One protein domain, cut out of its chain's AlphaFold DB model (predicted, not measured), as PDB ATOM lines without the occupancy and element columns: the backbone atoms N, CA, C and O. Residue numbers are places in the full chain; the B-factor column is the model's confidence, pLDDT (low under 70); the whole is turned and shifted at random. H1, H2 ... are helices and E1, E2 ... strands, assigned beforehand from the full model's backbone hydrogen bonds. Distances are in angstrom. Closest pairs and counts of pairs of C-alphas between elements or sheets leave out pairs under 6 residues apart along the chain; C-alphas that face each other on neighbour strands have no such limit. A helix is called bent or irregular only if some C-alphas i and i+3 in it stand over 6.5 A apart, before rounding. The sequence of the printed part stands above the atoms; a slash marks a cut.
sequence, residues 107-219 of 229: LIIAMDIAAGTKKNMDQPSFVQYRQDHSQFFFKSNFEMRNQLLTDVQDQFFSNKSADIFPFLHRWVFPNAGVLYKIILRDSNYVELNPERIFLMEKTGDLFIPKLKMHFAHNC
ATOM      1  N   LEU A 107     -59.613 -50.599 -29.814       98.44
ATOM      2  CA  LEU A 107     -58.204 -50.679 -29.477       98.44
ATOM      3  C   LEU A 107     -58.053 -51.398 -28.140       98.44
ATOM      4  O   LEU A 107     -58.670 -51.009 -27.151       98.44
ATOM      5  N   ILE A 108     -57.202 -52.416 -28.107       98.44
ATOM      6  CA  ILE A 108     -56.685 -52.974 -26.863       98.44
ATOM      7  C   ILE A 108     -55.304 -52.375 -26.626       98.44
ATOM      8  O   ILE A 108     -54.439 -52.423 -27.501       98.44
ATOM      9  N   ILE A 109     -55.103 -51.826 -25.434       98.38
ATOM     10  CA  ILE A 109     -53.778 -51.519 -24.912       98.38
ATOM     11  C   ILE A 109     -53.343 -52.687 -24.044       98.38
ATOM     12  O   ILE A 109     -53.975 -52.949 -23.024       98.38
ATOM     13  N   ALA A 110     -52.275 -53.364 -24.453       98.00
ATOM     14  CA  ALA A 110     -51.581 -54.354 -23.643       98.00
ATOM     15  C   ALA A 110     -50.340 -53.668 -23.062       98.00
ATOM     16  O   ALA A 110     -49.376 -53.408 -23.778       98.00
ATOM     17  N   MET A 111     -50.421 -53.264 -21.798       97.88
ATOM     18  CA  MET A 111     -49.446 -52.381 -21.176       97.88
ATOM     19  C   MET A 111     -48.538 -53.142 -20.226       97.88
ATOM     20  O   MET A 111     -49.020 -53.781 -19.295       97.88
ATOM     21  N   ASP A 112     -47.233 -52.995 -20.426       98.12
ATOM     22  CA  ASP A 112     -46.231 -53.417 -19.453       98.12
ATOM     23  C   ASP A 112     -45.661 -52.202 -18.728       98.12
ATOM     24  O   ASP A 112     -45.312 -51.201 -19.356       98.12
ATOM     25  N   ILE A 113     -45.520 -52.305 -17.410       98.25
ATOM     26  CA  ILE A 113     -44.713 -51.386 -16.608       98.25
ATOM     27  C   ILE A 113     -43.556 -52.160 -15.988       98.25
ATOM     28  O   ILE A 113     -43.772 -53.212 -15.388       98.25
ATOM     29  N   ALA A 114     -42.339 -51.634 -16.085       98.19
ATOM     30  CA  ALA A 114     -41.161 -52.208 -15.447       98.19
ATOM     31  C   ALA A 114     -40.429 -51.143 -14.629       98.19
ATOM     32  O   ALA A 114     -40.204 -50.037 -15.107       98.19
ATOM     33  N   ALA A 115     -40.059 -51.464 -13.392       98.25
ATOM     34  CA  ALA A 115     -39.350 -50.554 -12.494       98.25
ATOM     35  C   ALA A 115     -38.066 -51.203 -11.983       98.25
ATOM     36  O   ALA A 115     -38.025 -52.408 -11.704       98.25
ATOM     37  N   GLY A 116     -37.007 -50.406 -11.865       97.94
ATOM     38  CA  GLY A 116     -35.724 -50.910 -11.414       97.94
ATOM     39  C   GLY A 116     -34.619 -49.867 -11.350       97.94
ATOM     40  O   GLY A 116     -34.849 -48.663 -11.229       97.94
ATOM     41  N   THR A 117     -33.382 -50.353 -11.418       97.62
ATOM     42  CA  THR A 117     -32.188 -49.510 -11.349       97.62
ATOM     43  C   THR A 117     -31.372 -49.582 -12.627       97.62
ATOM     44  O   THR A 117     -30.876 -50.639 -13.020       97.62
ATOM     45  N   LYS A 118     -31.167 -48.420 -13.244       97.25
ATOM     46  CA  LYS A 118     -30.367 -48.235 -14.448       97.25
ATOM     47  C   LYS A 118     -29.062 -47.525 -14.108       97.25
ATOM     48  O   LYS A 118     -29.036 -46.380 -13.648       97.25
ATOM     49  N   LYS A 119     -27.933 -48.217 -14.288       93.75
ATOM     50  CA  LYS A 119     -26.607 -47.653 -13.978       93.75
ATOM     51  C   LYS A 119     -26.196 -46.615 -15.021       93.75
ATOM     52  O   LYS A 119     -25.856 -45.498 -14.638       93.75
ATOM     53  N   ASN A 120     -26.277 -46.975 -16.301       92.12
ATOM     54  CA  ASN A 120     -25.967 -46.116 -17.438       92.12
ATOM     55  C   ASN A 120     -27.247 -45.861 -18.248       92.12
ATOM     56  O   ASN A 120     -27.875 -46.817 -18.695       92.12
ATOM     57  N   MET A 121     -27.629 -44.592 -18.409       88.81
ATOM     58  CA  MET A 121     -28.856 -44.220 -19.122       88.81
ATOM     59  C   MET A 121     -28.748 -44.439 -20.635       88.81
ATOM     60  O   MET A 121     -29.758 -44.738 -21.264       88.81
ATOM     61  N   ASP A 122     -27.531 -44.419 -21.184       90.69
ATOM     62  CA  ASP A 122     -27.274 -44.624 -22.615       90.69
ATOM     63  C   ASP A 122     -27.297 -46.106 -23.021       90.69
ATOM     64  O   ASP A 122     -27.262 -46.442 -24.204       90.69
ATOM     65  N   GLN A 123     -27.322 -47.021 -22.048       91.81
ATOM     66  CA  GLN A 123     -27.403 -48.457 -22.306       91.81
ATOM     67  C   GLN A 123     -28.848 -48.940 -22.191       91.81
ATOM     68  O   GLN A 123     -29.578 -48.470 -21.325       91.81
ATOM     69  N   PRO A 124     -29.289 -49.907 -23.009       89.56
ATOM     70  CA  PRO A 124     -30.657 -50.412 -22.922       89.56
ATOM     71  C   PRO A 124     -30.921 -51.182 -21.618       89.56
ATOM     72  O   PRO A 124     -32.041 -51.184 -21.122       89.56
ATOM     73  N   SER A 125     -29.905 -51.818 -21.033       93.06
ATOM     74  CA  SER A 125     -30.073 -52.693 -19.874       93.06
ATOM     75  C   SER A 125     -30.282 -51.935 -18.558       93.06
ATOM     76  O   SER A 125     -29.634 -50.927 -18.266       93.06
ATOM     77  N   PHE A 126     -31.146 -52.484 -17.707       96.75
ATOM     78  CA  PHE A 126     -31.293 -52.089 -16.309       96.75
ATOM     79  C   PHE A 126     -31.627 -53.314 -15.448       96.75
ATOM     80  O   PHE A 126     -32.043 -54.355 -15.955       96.75
ATOM     81  N   VAL A 127     -31.403 -53.213 -14.139       97.44
ATOM     82  CA  VAL A 127     -31.774 -54.264 -13.188       97.44
ATOM     83  C   VAL A 127     -33.249 -54.094 -12.854       97.44
ATOM     84  O   VAL A 127     -33.607 -53.176 -12.118       97.44
ATOM     85  N   GLN A 128     -34.093 -54.961 -13.405       97.81
ATOM     86  CA  GLN A 128     -35.530 -54.969 -13.148       97.81
ATOM     87  C   GLN A 128     -35.829 -55.524 -11.753       97.81
ATOM     88  O   GLN A 128     -35.437 -56.641 -11.420       97.81
ATOM     89  N   TYR A 129     -36.559 -54.754 -10.950       97.75
ATOM     90  CA  TYR A 129     -37.067 -55.195  -9.650       97.75
ATOM     91  C   TYR A 129     -38.467 -55.777  -9.768       97.75
ATOM     92  O   TYR A 129     -38.802 -56.750  -9.093       97.75
ATOM     93  N   ARG A 130     -39.291 -55.179 -10.632       97.38
ATOM     94  CA  ARG A 130     -40.669 -55.600 -10.857       97.38
ATOM     95  C   ARG A 130     -41.125 -55.281 -12.264       97.38
ATOM     96  O   ARG A 130     -40.716 -54.273 -12.834       97.38
ATOM     97  N   GLN A 131     -42.018 -56.127 -12.756       97.88
ATOM     98  CA  GLN A 131     -42.801 -55.890 -13.949       97.88
ATOM     99  C   GLN A 131     -44.229 -56.370 -13.716       97.88
ATOM    100  O   GLN A 131     -44.430 -57.410 -13.087       97.88
ATOM    101  N   ASP A 132     -45.196 -55.619 -14.226       98.38
ATOM    102  CA  ASP A 132     -46.602 -56.010 -14.262       98.38
ATOM    103  C   ASP A 132     -47.188 -55.728 -15.641       98.38
ATOM    104  O   ASP A 132     -46.722 -54.841 -16.360       98.38
ATOM    105  N   HIS A 133     -48.235 -56.485 -15.958       97.94
ATOM    106  CA  HIS A 133     -48.978 -56.404 -17.204       97.94
ATOM    107  C   HIS A 133     -50.443 -56.066 -16.930       97.94
ATOM    108  O   HIS A 133     -51.063 -56.650 -16.036       97.94
ATOM    109  N   SER A 134     -51.015 -55.180 -17.736       97.81
ATOM    110  CA  SER A 134     -52.425 -54.801 -17.674       97.81
ATOM    111  C   SER A 134     -53.014 -54.616 -19.070       97.81
ATOM    112  O   SER A 134     -52.306 -54.385 -20.048       97.81
ATOM    113  N   GLN A 135     -54.335 -54.770 -19.181       97.88
ATOM    114  CA  GLN A 135     -55.035 -54.695 -20.461       97.88
ATOM    115  C   GLN A 135     -56.252 -53.787 -20.364       97.88
ATOM    116  O   GLN A 135     -57.063 -53.919 -19.447       97.88
ATOM    117  N   PHE A 136     -56.398 -52.895 -21.341       98.06
ATOM    118  CA  PHE A 136     -57.494 -51.931 -21.403       98.06
ATOM    119  C   PHE A 136     -58.107 -51.908 -22.790       98.06
ATOM    120  O   PHE A 136     -57.398 -51.981 -23.790       98.06
ATOM    121  N   PHE A 137     -59.426 -51.767 -22.844       98.38
ATOM    122  CA  PHE A 137     -60.148 -51.547 -24.086       98.38
ATOM    123  C   PHE A 137     -60.524 -50.071 -24.221       98.38
ATOM    124  O   PHE A 137     -61.042 -49.473 -23.281       98.38
ATOM    125  N   PHE A 138     -60.319 -49.525 -25.414       98.50
ATOM    126  CA  PHE A 138     -60.759 -48.199 -25.831       98.50
ATOM    127  C   PHE A 138     -61.522 -48.313 -27.148       98.50
ATOM    128  O   PHE A 138     -61.234 -49.177 -27.980       98.50
ATOM    129  N   LYS A 139     -62.466 -47.405 -27.387       97.81
ATOM    130  CA  LYS A 139     -63.202 -47.343 -28.655       97.81
ATOM    131  C   LYS A 139     -62.328 -46.843 -29.805       97.81
ATOM    132  O   LYS A 139     -62.578 -47.177 -30.956       97.81
ATOM    133  N   SER A 140     -61.317 -46.025 -29.510       98.19
ATOM    134  CA  SER A 140     -60.392 -45.466 -30.502       98.19
ATOM    135  C   SER A 140     -59.049 -45.090 -29.874       98.19
ATOM    136  O   SER A 140     -58.932 -44.912 -28.659       98.19
ATOM    137  N   ASN A 141     -58.031 -44.905 -30.712       98.06
ATOM    138  CA  ASN A 141     -56.760 -44.317 -30.306       98.06
ATOM    139  C   ASN A 141     -56.925 -42.845 -29.879       98.06
ATOM    140  O   ASN A 141     -56.226 -42.425 -28.962       98.06
ATOM    141  N   PHE A 142     -57.893 -42.089 -30.414       97.81
ATOM    142  CA  PHE A 142     -58.246 -40.764 -29.877       97.81
ATOM    143  C   PHE A 142     -58.678 -40.809 -28.403       97.81
ATOM    144  O   PHE A 142     -58.191 -40.027 -27.588       97.81
ATOM    145  N   GLU A 143     -59.562 -41.743 -28.043       97.62
ATOM    146  CA  GLU A 143     -59.999 -41.923 -26.652       97.62
ATOM    147  C   GLU A 143     -58.827 -42.317 -25.745       97.62
ATOM    148  O   GLU A 143     -58.628 -41.710 -24.692       97.62
ATOM    149  N   MET A 144     -58.014 -43.282 -26.185       97.56
ATOM    150  CA  MET A 144     -56.818 -43.712 -25.458       97.56
ATOM    151  C   MET A 144     -55.844 -42.553 -25.226       97.56
ATOM    152  O   MET A 144     -55.342 -42.393 -24.115       97.56
ATOM    153  N   ARG A 145     -55.623 -41.695 -26.231       96.81
ATOM    154  CA  ARG A 145     -54.786 -40.494 -26.091       96.81
ATOM    155  C   ARG A 145     -55.313 -39.553 -25.012       96.81
ATOM    156  O   ARG A 145     -54.540 -39.137 -24.160       96.81
ATOM    157  N   ASN A 146     -56.612 -39.264 -25.021       96.25
ATOM    158  CA  ASN A 146     -57.213 -38.324 -24.072       96.25
ATOM    159  C   ASN A 146     -57.275 -38.855 -22.636       96.25
ATOM    160  O   ASN A 146     -57.348 -38.052 -21.709       96.25
ATOM    161  N   GLN A 147     -57.280 -40.176 -22.450       97.31
ATOM    162  CA  GLN A 147     -57.321 -40.797 -21.129       97.31
ATOM    163  C   GLN A 147     -55.929 -41.246 -20.675       97.31
ATOM    164  O   GLN A 147     -55.350 -40.641 -19.779       97.31
ATOM    165  N   LEU A 148     -55.383 -42.294 -21.295       98.00
ATOM    166  CA  LEU A 148     -54.131 -42.909 -20.864       98.00
ATOM    167  C   LEU A 148     -52.936 -41.987 -21.106       98.00
ATOM    168  O   LEU A 148     -52.129 -41.814 -20.203       98.00
ATOM    169  N   LEU A 149     -52.798 -41.390 -22.297       97.06
ATOM    170  CA  LEU A 149     -51.597 -40.585 -22.568       97.06
ATOM    171  C   LEU A 149     -51.597 -39.265 -21.804       97.06
ATOM    172  O   LEU A 149     -50.533 -38.852 -21.356       97.06
ATOM    173  N   THR A 150     -52.760 -38.645 -21.606       97.38
ATOM    174  CA  THR A 150     -52.900 -37.504 -20.691       97.38
ATOM    175  C   THR A 150     -52.450 -37.883 -19.281       97.38
ATOM    176  O   THR A 150     -51.571 -37.229 -18.734       97.38
ATOM    177  N   ASP A 151     -52.947 -38.997 -18.730       98.12
ATOM    178  CA  ASP A 151     -52.541 -39.464 -17.399       98.12
ATOM    179  C   ASP A 151     -51.038 -39.805 -17.333       98.12
ATOM    180  O   ASP A 151     -50.392 -39.549 -16.317       98.12
ATOM    181  N   VAL A 152     -50.445 -40.347 -18.404       98.06
ATOM    182  CA  VAL A 152     -48.989 -40.556 -18.480       98.06
ATOM    183  C   VAL A 152     -48.250 -39.219 -18.383       98.06
ATOM    184  O   VAL A 152     -47.322 -39.092 -17.589       98.06
ATOM    185  N   GLN A 153     -48.654 -38.207 -19.150       96.75
ATOM    186  CA  GLN A 153     -47.986 -36.902 -19.112       96.75
ATOM    187  C   GLN A 153     -48.150 -36.204 -17.756       96.75
ATOM    188  O   GLN A 153     -47.181 -35.666 -17.226       96.75
ATOM    189  N   ASP A 154     -49.348 -36.264 -17.179       96.69
ATOM    190  CA  ASP A 154     -49.678 -35.525 -15.960       96.69
ATOM    191  C   ASP A 154     -49.172 -36.217 -14.684       96.69
ATOM    192  O   ASP A 154     -48.878 -35.543 -13.697       96.69
ATOM    193  N   GLN A 155     -49.087 -37.555 -14.672       97.50
ATOM    194  CA  GLN A 155     -48.888 -38.325 -13.436       97.50
ATOM    195  C   GLN A 155     -47.698 -39.289 -13.477       97.50
ATOM    196  O   GLN A 155     -47.008 -39.424 -12.465       97.50
ATOM    197  N   PHE A 156     -47.423 -39.958 -14.605       97.56
ATOM    198  CA  PHE A 156     -46.398 -41.015 -14.658       97.56
ATOM    199  C   PHE A 156     -44.980 -40.484 -14.405       97.56
ATOM    200  O   PHE A 156     -44.188 -41.146 -13.743       97.56
ATOM    201  N   PHE A 157     -44.669 -39.274 -14.877       96.88
ATOM    202  CA  PHE A 157     -43.340 -38.671 -14.715       96.88
ATOM    203  C   PHE A 157     -43.129 -37.944 -13.373       96.88
ATOM    204  O   PHE A 157     -42.050 -37.391 -13.131       96.88
ATOM    205  N   SER A 158     -44.126 -37.938 -12.483       95.50
ATOM    206  CA  SER A 158     -44.029 -37.312 -11.159       95.50
ATOM    207  C   SER A 158     -43.310 -38.216 -10.150       95.50
ATOM    208  O   SER A 158     -43.443 -39.436 -10.181       95.50
ATOM    209  N   ASN A 159     -42.583 -37.615  -9.205       95.56
ATOM    210  CA  ASN A 159     -42.020 -38.301  -8.034       95.56
ATOM    211  C   ASN A 159     -42.874 -38.128  -6.762       95.56
ATOM    212  O   ASN A 159     -42.470 -38.566  -5.680       95.56
ATOM    213  N   LYS A 160     -44.043 -37.482  -6.865       96.19
ATOM    214  CA  LYS A 160     -44.963 -37.257  -5.746       96.19
ATOM    215  C   LYS A 160     -45.972 -38.390  -5.665       96.19
ATOM    216  O   LYS A 160     -46.693 -38.662  -6.622       96.19
ATOM    217  N   SER A 161     -46.127 -38.976  -4.478       96.00
ATOM    218  CA  SER A 161     -47.096 -40.060  -4.251       96.00
ATOM    219  C   SER A 161     -48.535 -39.682  -4.613       96.00
ATOM    220  O   SER A 161     -49.308 -40.549  -5.008       96.00
ATOM    221  N   ALA A 162     -48.897 -38.402  -4.463       96.56
ATOM    222  CA  ALA A 162     -50.228 -37.891  -4.788       96.56
ATOM    223  C   ALA A 162     -50.558 -37.967  -6.288       96.56
ATOM    224  O   ALA A 162     -51.736 -38.032  -6.620       96.56
ATOM    225  N   ASP A 163     -49.542 -38.019  -7.154       96.56
ATOM    226  CA  ASP A 163     -49.711 -38.065  -8.607       96.56
ATOM    227  C   ASP A 163     -49.502 -39.499  -9.122       96.56
ATOM    228  O   ASP A 163     -50.385 -40.072  -9.759       96.56
ATOM    229  N   ILE A 164     -48.372 -40.136  -8.779       97.06
ATOM    230  CA  ILE A 164     -48.017 -41.447  -9.346       97.06
ATOM    231  C   ILE A 164     -48.899 -42.594  -8.818       97.06
ATOM    232  O   ILE A 164     -49.159 -43.560  -9.532       97.06
ATOM    233  N   PHE A 165     -49.394 -42.539  -7.575       97.25
ATOM    234  CA  PHE A 165     -50.197 -43.646  -7.037       97.25
ATOM    235  C   PHE A 165     -51.581 -43.760  -7.686       97.25
ATOM    236  O   PHE A 165     -51.945 -44.887  -8.035       97.25
ATOM    237  N   PRO A 166     -52.338 -42.663  -7.899       96.94
ATOM    238  CA  PRO A 166     -53.547 -42.699  -8.720       96.94
ATOM    239  C   PRO A 166     -53.321 -43.319 -10.101       96.94
ATOM    240  O   PRO A 166     -54.084 -44.211 -10.486       96.94
ATOM    241  N   PHE A 167     -52.242 -42.936 -10.792       98.06
ATOM    242  CA  PHE A 167     -51.868 -43.525 -12.079       98.06
ATOM    243  C   PHE A 167     -51.724 -45.048 -11.980       98.06
ATOM    244  O   PHE A 167     -52.370 -45.793 -12.718       98.06
ATOM    245  N   LEU A 168     -50.931 -45.529 -11.018       98.12
ATOM    246  CA  LEU A 168     -50.692 -46.960 -10.827       98.12
ATOM    247  C   LEU A 168     -51.974 -47.726 -10.477       98.12
ATOM    248  O   LEU A 168     -52.200 -48.824 -10.983       98.12
ATOM    249  N   HIS A 169     -52.823 -47.167  -9.613       97.19
ATOM    250  CA  HIS A 169     -54.093 -47.788  -9.232       97.19
ATOM    251  C   HIS A 169     -55.050 -47.941 -10.410       97.19
ATOM    252  O   HIS A 169     -55.776 -48.933 -10.478       97.19
ATOM    253  N   ARG A 170     -55.055 -46.958 -11.315       97.38
ATOM    254  CA  ARG A 170     -55.923 -46.945 -12.488       97.38
ATOM    255  C   ARG A 170     -55.406 -47.860 -13.594       97.38
ATOM    256  O   ARG A 170     -56.192 -48.608 -14.166       97.38
ATOM    257  N   TRP A 171     -54.109 -47.791 -13.887       98.00
ATOM    258  CA  TRP A 171     -53.546 -48.362 -15.110       98.00
ATOM    259  C   TRP A 171     -52.696 -49.620 -14.900       98.00
ATOM    260  O   TRP A 171     -52.365 -50.288 -15.871       98.00
ATOM    261  N   VAL A 172     -52.363 -50.007 -13.668       97.19
ATOM    262  CA  VAL A 172     -51.573 -51.228 -13.414       97.19
ATOM    263  C   VAL A 172     -52.451 -52.300 -12.772       97.19
ATOM    264  O   VAL A 172     -52.816 -53.270 -13.427       97.19
ATOM    265  N   PHE A 173     -52.867 -52.108 -11.520       95.94
ATOM    266  CA  PHE A 173     -53.910 -52.914 -10.874       95.94
ATOM    267  C   PHE A 173     -54.455 -52.186  -9.632       95.94
ATOM    268  O   PHE A 173     -53.778 -51.310  -9.076       95.94
ATOM    269  N   PRO A 174     -55.654 -52.555  -9.137       95.44
ATOM    270  CA  PRO A 174     -56.206 -51.962  -7.925       95.44
ATOM    271  C   PRO A 174     -55.224 -52.050  -6.751       95.44
ATOM    272  O   PRO A 174     -54.727 -53.123  -6.423       95.44
ATOM    273  N   ASN A 175     -54.962 -50.923  -6.087       93.69
ATOM    274  CA  ASN A 175     -53.998 -50.797  -4.984       93.69
ATOM    275  C   ASN A 175     -52.504 -50.940  -5.365       93.69
ATOM    276  O   ASN A 175     -51.664 -51.013  -4.468       93.69
ATOM    277  N   ALA A 176     -52.130 -50.880  -6.655       96.69
ATOM    278  CA  ALA A 176     -50.730 -50.983  -7.101       96.69
ATOM    279  C   ALA A 176     -49.742 -50.033  -6.403       96.69
ATOM    280  O   ALA A 176     -48.656 -50.469  -6.033       96.69
ATOM    281  N   GLY A 177     -50.119 -48.783  -6.126       94.38
ATOM    282  CA  GLY A 177     -49.305 -47.830  -5.363       94.38
ATOM    283  C   GLY A 177     -48.834 -48.329  -3.987       94.38
ATOM    284  O   GLY A 177     -47.731 -47.982  -3.582       94.38
ATOM    285  N   VAL A 178     -49.581 -49.199  -3.291       93.88
ATOM    286  CA  VAL A 178     -49.126 -49.778  -2.006       93.88
ATOM    287  C   VAL A 178     -47.882 -50.638  -2.215       93.88
ATOM    288  O   VAL A 178     -46.913 -50.536  -1.465       93.88
ATOM    289  N   LEU A 179     -47.905 -51.463  -3.259       94.88
ATOM    290  CA  LEU A 179     -46.836 -52.393  -3.593       94.88
ATOM    291  C   LEU A 179     -45.659 -51.678  -4.264       94.88
ATOM    292  O   LEU A 179     -44.503 -51.887  -3.902       94.88
ATOM    293  N   TYR A 180     -45.964 -50.768  -5.186       97.38
ATOM    294  CA  TYR A 180     -44.972 -49.962  -5.886       97.38
ATOM    295  C   TYR A 180     -44.318 -48.900  -5.003       97.38
ATOM    296  O   TYR A 180     -43.248 -48.424  -5.360       97.38
ATOM    297  N   LYS A 181     -44.873 -48.555  -3.833       97.44
ATOM    298  CA  LYS A 181     -44.262 -47.572  -2.925       97.44
ATOM    299  C   LYS A 181     -42.805 -47.894  -2.595       97.44
ATOM    300  O   LYS A 181     -41.962 -47.013  -2.685       97.44
ATOM    301  N   ILE A 182     -42.504 -49.126  -2.185       96.38
ATOM    302  CA  ILE A 182     -41.125 -49.517  -1.841       96.38
ATOM    303  C   ILE A 182     -40.280 -49.602  -3.115       96.38
ATOM    304  O   ILE A 182     -39.171 -49.088  -3.170       96.38
ATOM    305  N   ILE A 183     -40.857 -50.163  -4.174       97.62
ATOM    306  CA  ILE A 183     -40.172 -50.395  -5.445       97.62
ATOM    307  C   ILE A 183     -39.721 -49.081  -6.072       97.62
ATOM    308  O   ILE A 183     -38.577 -48.983  -6.495       97.62
ATOM    309  N   LEU A 184     -40.579 -48.060  -6.101       97.94
ATOM    310  CA  LEU A 184     -40.255 -46.749  -6.660       97.94
ATOM    311  C   LEU A 184     -39.277 -45.955  -5.788       97.94
ATOM    312  O   LEU A 184     -38.498 -45.181  -6.336       97.94
ATOM    313  N   ARG A 185     -39.270 -46.163  -4.464       97.06
ATOM    314  CA  ARG A 185     -38.245 -45.577  -3.579       97.06
ATOM    315  C   ARG A 185     -36.861 -46.154  -3.844       97.06
ATOM    316  O   ARG A 185     -35.886 -45.425  -3.735       97.06
ATOM    317  N   ASP A 186     -36.789 -47.427  -4.225       97.00
ATOM    318  CA  ASP A 186     -35.520 -48.105  -4.501       97.00
ATOM    319  C   ASP A 186     -35.116 -48.022  -5.987       97.00
ATOM    320  O   ASP A 186     -33.957 -48.248  -6.340       97.00
ATOM    321  N   SER A 187     -36.056 -47.695  -6.877       98.00
ATOM    322  CA  SER A 187     -35.840 -47.573  -8.323       98.00
ATOM    323  C   SER A 187     -35.352 -46.179  -8.701       98.00
ATOM    324  O   SER A 187     -35.725 -45.187  -8.079       98.00
ATOM    325  N   ASN A 188     -34.553 -46.094  -9.762       97.69
ATOM    326  CA  ASN A 188     -34.177 -44.824 -10.396       97.69
ATOM    327  C   ASN A 188     -34.588 -44.751 -11.875       97.69
ATOM    328  O   ASN A 188     -34.202 -43.818 -12.582       97.69
ATOM    329  N   TYR A 189     -35.335 -45.752 -12.338       98.06
ATOM    330  CA  TYR A 189     -35.780 -45.878 -13.711       98.06
ATOM    331  C   TYR A 189     -37.079 -46.685 -13.790       98.06
ATOM    332  O   TYR A 189     -37.207 -47.726 -13.133       98.06
ATOM    333  N   VAL A 190     -38.028 -46.207 -14.598       97.88
ATOM    334  CA  VAL A 190     -39.298 -46.890 -14.885       97.88
ATOM    335  C   VAL A 190     -39.580 -46.826 -16.383       97.88
ATOM    336  O   VAL A 190     -39.403 -45.778 -16.997       97.88
ATOM    337  N   GLU A 191     -40.044 -47.929 -16.962       97.69
ATOM    338  CA  GLU A 191     -40.514 -48.007 -18.346       97.69
ATOM    339  C   GLU A 191     -41.998 -48.347 -18.392       97.69
ATOM    340  O   GLU A 191     -42.477 -49.175 -17.615       97.69
ATOM    341  N   LEU A 192     -42.709 -47.729 -19.333       98.19
ATOM    342  CA  LEU A 192     -44.092 -48.032 -19.671       98.19
ATOM    343  C   LEU A 192     -44.196 -48.327 -21.169       98.19
ATOM    344  O   LEU A 192     -43.872 -47.481 -22.005       98.19
ATOM    345  N   ASN A 193     -44.685 -49.517 -21.503       97.62
ATOM    346  CA  ASN A 193     -44.809 -50.020 -22.867       97.62
ATOM    347  C   ASN A 193     -46.280 -50.339 -23.177       97.62
ATOM    348  O   ASN A 193     -46.718 -51.468 -22.960       97.62
ATOM    349  N   PRO A 194     -47.076 -49.361 -23.650       97.44
ATOM    350  CA  PRO A 194     -48.456 -49.591 -24.065       97.44
ATOM    351  C   PRO A 194     -48.513 -50.098 -25.514       97.44
ATOM    352  O   PRO A 194     -48.592 -49.313 -26.466       97.44
ATOM    353  N   GLU A 195     -48.493 -51.417 -25.695       98.06
ATOM    354  CA  GLU A 195     -48.655 -52.041 -27.009       98.06
ATOM    355  C   GLU A 195     -50.079 -51.815 -27.534       98.06
ATOM    356  O   GLU A 195     -51.065 -52.020 -26.821       98.06
ATOM    357  N   ARG A 196     -50.190 -51.379 -28.792       98.00
ATOM    358  CA  ARG A 196     -51.459 -50.963 -29.405       98.00
ATOM    359  C   ARG A 196     -51.947 -52.042 -30.350       98.00
ATOM    360  O   ARG A 196     -51.382 -52.228 -31.424       98.00
ATOM    361  N   ILE A 197     -53.021 -52.717 -29.965       98.38
ATOM    362  CA  ILE A 197     -53.621 -53.803 -30.734       98.38
ATOM    363  C   ILE A 197     -54.987 -53.333 -31.231       98.38
ATOM    364  O   ILE A 197     -55.980 -53.358 -30.501       98.38
ATOM    365  N   PHE A 198     -55.041 -52.872 -32.476       98.62
ATOM    366  CA  PHE A 198     -56.285 -52.470 -33.121       98.62
ATOM    367  C   PHE A 198     -57.096 -53.700 -33.515       98.62
ATOM    368  O   PHE A 198     -56.591 -54.630 -34.147       98.62
ATOM    369  N   LEU A 199     -58.370 -53.689 -33.133       98.31
ATOM    370  CA  LEU A 199     -59.337 -54.710 -33.508       98.31
ATOM    371  C   LEU A 199     -59.995 -54.283 -34.817       98.31
ATOM    372  O   LEU A 199     -60.621 -53.225 -34.865       98.31
ATOM    373  N   MET A 200     -59.882 -55.099 -35.858       98.00
ATOM    374  CA  MET A 200     -60.497 -54.806 -37.152       98.00
ATOM    375  C   MET A 200     -61.938 -55.339 -37.208       98.00
ATOM    376  O   MET A 200     -62.400 -56.023 -36.290       98.00
ATOM    377  N   GLU A 201     -62.666 -55.013 -38.279       92.62
ATOM    378  CA  GLU A 201     -64.064 -55.434 -38.478       92.62
ATOM    379  C   GLU A 201     -64.236 -56.960 -38.449       92.62
ATOM    380  O   GLU A 201     -65.133 -57.498 -37.796       92.62
ATOM    381  N   LYS A 202     -63.348 -57.692 -39.129       92.00
ATOM    382  CA  LYS A 202     -63.407 -59.154 -39.158       92.00
ATOM    383  C   LYS A 202     -62.910 -59.727 -37.830       92.00
ATOM    384  O   LYS A 202     -61.810 -59.433 -37.378       92.00
ATOM    385  N   THR A 203     -63.696 -60.608 -37.213       85.19
ATOM    386  CA  THR A 203     -63.283 -61.286 -35.974       85.19
ATOM    387  C   THR A 203     -61.967 -62.045 -36.167       85.19
ATOM    388  O   THR A 203     -61.815 -62.797 -37.128       85.19
ATOM    389  N   GLY A 204     -61.027 -61.854 -35.236       89.12
ATOM    390  CA  GLY A 204     -59.685 -62.445 -35.287       89.12
ATOM    391  C   GLY A 204     -58.688 -61.679 -36.163       89.12
ATOM    392  O   GLY A 204     -57.512 -62.029 -36.164       89.12
ATOM    393  N   ASP A 205     -59.128 -60.638 -36.874       96.62
ATOM    394  CA  ASP A 205     -58.257 -59.756 -37.641       96.62
ATOM    395  C   ASP A 205     -57.774 -58.592 -36.764       96.62
ATOM    396  O   ASP A 205     -58.568 -57.852 -36.171       96.62
ATOM    397  N   LEU A 206     -56.454 -58.465 -36.653       97.62
ATOM    398  CA  LEU A 206     -55.777 -57.528 -35.766       97.62
ATOM    399  C   LEU A 206     -54.779 -56.696 -36.560       97.62
ATOM    400  O   LEU A 206     -54.149 -57.173 -37.507       97.62
ATOM    401  N   PHE A 207     -54.583 -55.463 -36.120       98.25
ATOM    402  CA  PHE A 207     -53.502 -54.623 -36.599       98.25
ATOM    403  C   PHE A 207     -52.681 -54.108 -35.423       98.25
ATOM    404  O   PHE A 207     -53.207 -53.505 -34.492       98.25
ATOM    405  N   ILE A 208     -51.374 -54.343 -35.478       98.12
ATOM    406  CA  ILE A 208     -50.425 -53.838 -34.494       98.12
ATOM    407  C   ILE A 208     -49.443 -52.932 -35.251       98.12
ATOM    408  O   ILE A 208     -48.745 -53.433 -36.139       98.12
ATOM    409  N   PRO A 209     -49.367 -51.623 -34.940       97.12
ATOM    410  CA  PRO A 209     -48.453 -50.718 -35.624       97.12
ATOM    411  C   PRO A 209     -47.004 -51.185 -35.496       97.12
ATOM    412  O   PRO A 209     -46.582 -51.660 -34.432       97.12
ATOM    413  N   LYS A 210     -46.229 -51.010 -36.569       97.25
ATOM    414  CA  LYS A 210     -44.785 -51.288 -36.550       97.25
ATOM    415  C   LYS A 210     -44.029 -50.255 -35.720       97.25
ATOM    416  O   LYS A 210     -43.100 -50.609 -35.001       97.25
ATOM    417  N   LEU A 211     -44.464 -48.996 -35.768       95.44
ATOM    418  CA  LEU A 211     -43.927 -47.934 -34.922       95.44
ATOM    419  C   LEU A 211     -44.515 -48.031 -33.509       95.44
ATOM    420  O   LEU A 211     -45.687 -47.717 -33.256       95.44
ATOM    421  N   LYS A 212     -43.676 -48.497 -32.582       94.62
ATOM    422  CA  LYS A 212     -44.006 -48.658 -31.163       94.62
ATOM    423  C   LYS A 212     -43.846 -47.353 -30.397       94.62
ATOM    424  O   LYS A 212     -43.050 -46.494 -30.759       94.62
ATOM    425  N   MET A 213     -44.613 -47.237 -29.321       92.62
ATOM    426  CA  MET A 213     -44.509 -46.155 -28.351       92.62
ATOM    427  C   MET A 213     -44.031 -46.744 -27.028       92.62
ATOM    428  O   MET A 213     -44.473 -47.820 -26.636       92.62
ATOM    429  N   HIS A 214     -43.146 -46.019 -26.360       94.19
ATOM    430  CA  HIS A 214     -42.553 -46.389 -25.083       94.19
ATOM    431  C   HIS A 214     -42.281 -45.103 -24.298       94.19
ATOM    432  O   HIS A 214     -41.899 -44.088 -24.890       94.19
ATOM    433  N   PHE A 215     -42.464 -45.154 -22.982       97.50
ATOM    434  CA  PHE A 215     -42.126 -44.067 -22.072       97.50
ATOM    435  C   PHE A 215     -41.057 -44.534 -21.093       97.50
ATOM    436  O   PHE A 215     -41.302 -45.448 -20.309       97.50
ATOM    437  N   ALA A 216     -39.905 -43.870 -21.109       96.44
ATOM    438  CA  ALA A 216     -38.859 -44.043 -20.110       96.44
ATOM    439  C   ALA A 216     -38.867 -42.861 -19.145       96.44
ATOM    440  O   ALA A 216     -38.764 -41.707 -19.560       96.44
ATOM    441  N   HIS A 217     -38.937 -43.154 -17.852       96.69
ATOM    442  CA  HIS A 217     -38.796 -42.174 -16.788       96.69
ATOM    443  C   HIS A 217     -37.419 -42.306 -16.145       96.69
ATOM    444  O   HIS A 217     -37.147 -43.240 -15.389       96.69
ATOM    445  N   ASN A 218     -36.537 -41.356 -16.455       96.12
ATOM    446  CA  ASN A 218     -35.250 -41.213 -15.786       96.12
ATOM    447  C   ASN A 218     -35.431 -40.484 -14.447       96.12
ATOM    448  O   ASN A 218     -35.348 -39.261 -14.366       96.12
ATOM    449  N   CYS A 219     -35.640 -41.238 -13.372       96.06
ATOM    450  CA  CYS A 219     -35.863 -40.655 -12.053       96.06
ATOM    451  C   CYS A 219     -34.583 -40.111 -11.397       96.06
ATOM    452  O   CYS A 219     -34.671 -39.461 -10.356       96.06
TER     453      CYS A 219
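What this domain is: This is residues 107 to 219 of the 229 residues of an uncharacterized protein of Legionella sp (UniProt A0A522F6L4). Picture a twisted antiparallel sheet of three long strands and one short edge strand, with helices covering one of its faces and no named helix on the other. H1 runs along the strands over that face, H3 lies slantwise over the E2 and E1 part of it, and H2 joins the two helices, folding back beside H1 and only grazing the sheet. The printed part has 113 residues, with four named strands and three named helices in the order E1, E2, H1, H2, H3, E3, E4; the sheet's order is E2, E1, E3, E4, and the class is mixed, helices and strands. The whole is compact, with a radius of gyration of the C-alphas of 14.8 A, and its C-alphas span 46 by 31 by 20 A.

How they stand to each other: Begin in the sheet with the inner strands E1, residues 107 to 117, and E3, residues 189 to 199, which are antiparallel neighbours at 167 degrees. Look there for N 110 and O 195, 3.0 A apart and within hydrogen-bond range, and for N 193 and O 112 at 2.8 A. On the other side of E1 you reach the edge strand E2, residues 127 to 138, in a hairpin with E1; N 111 and O 134 are within hydrogen-bond range at 2.8 A. E2 bends by 58 degrees at residue 130. The other edge strand is E4, residues 215 to 218, in a hairpin with E3, with N 192 and O 215 within hydrogen-bond range at 2.9 A. Now move to H1, residues 141 to 156, which is on the sheet at a height over the sheet of 9.1 A. It lies over E1 and, only just, over E3, with 3 of its C-alphas falling on E3, and it runs along the strands, at 14 degrees to E1 on the local plane. H3, residues 176 to 186, is on the same face at a height over the sheet of 9.5 A, over E2 and E1. It runs slantwise to the strands, but only just, at 30.1 degrees to E2 on the local plane; its closest C-alphas to E1 are those of Leu 184 and Ala 115, 7.0 A apart. These two layers are helices H1 and H3 on one face of a sheet. H2, residues 161 to 171, only grazes the sheet, with its residues 168 to 171. H2 and H1 touch and form a helical hairpin, at a shallow tilt of 31 degrees, opposite ways, with the closest C-alphas, those of Gln 155 and Asp 163, 4.9 A apart. H2 and H3 touch at a steep tilt of 53 degrees, the closest C-alphas being those of Phe 165 and Gly 177 at 4.6 A. H1 and H3 are apart. Of the O i to N i+4 pairs, 11 of 12 in H1, 5 of 7 in H2 and 5 of 7 in H3 are within hydrogen-bond range.

Where its parts are: Find C-alpha 107 at (-58.204, -50.679, -29.477); from there E1 runs 31.7 A to C-alpha 117. E2 covers 32.2 A from Val 127 to Phe 138. H1 starts at C-alpha 141, (-56.760, -44.317, -30.306), and is 19.1 A long. H2 measures 15.1 A and H3 15.7 A; H3 is irregular, only just, with C-alphas 179 and 182 6.6 A apart. E3 runs 32.0 A, and E4 ends at C-alpha 218, (-35.250, -41.213, -15.786).

The domain as a whole: The two C-alphas farthest apart are those of Lys 119 and Lys 202, at 46.0 A. The link from E3 to E4, residues 200 to 214, is long; within it residues 206 to 207 pair antiparallel with residues 198 to 199 of E3. The printed part has no cut. Its mean pLDDT is 96.6, and no printed residue is under 70.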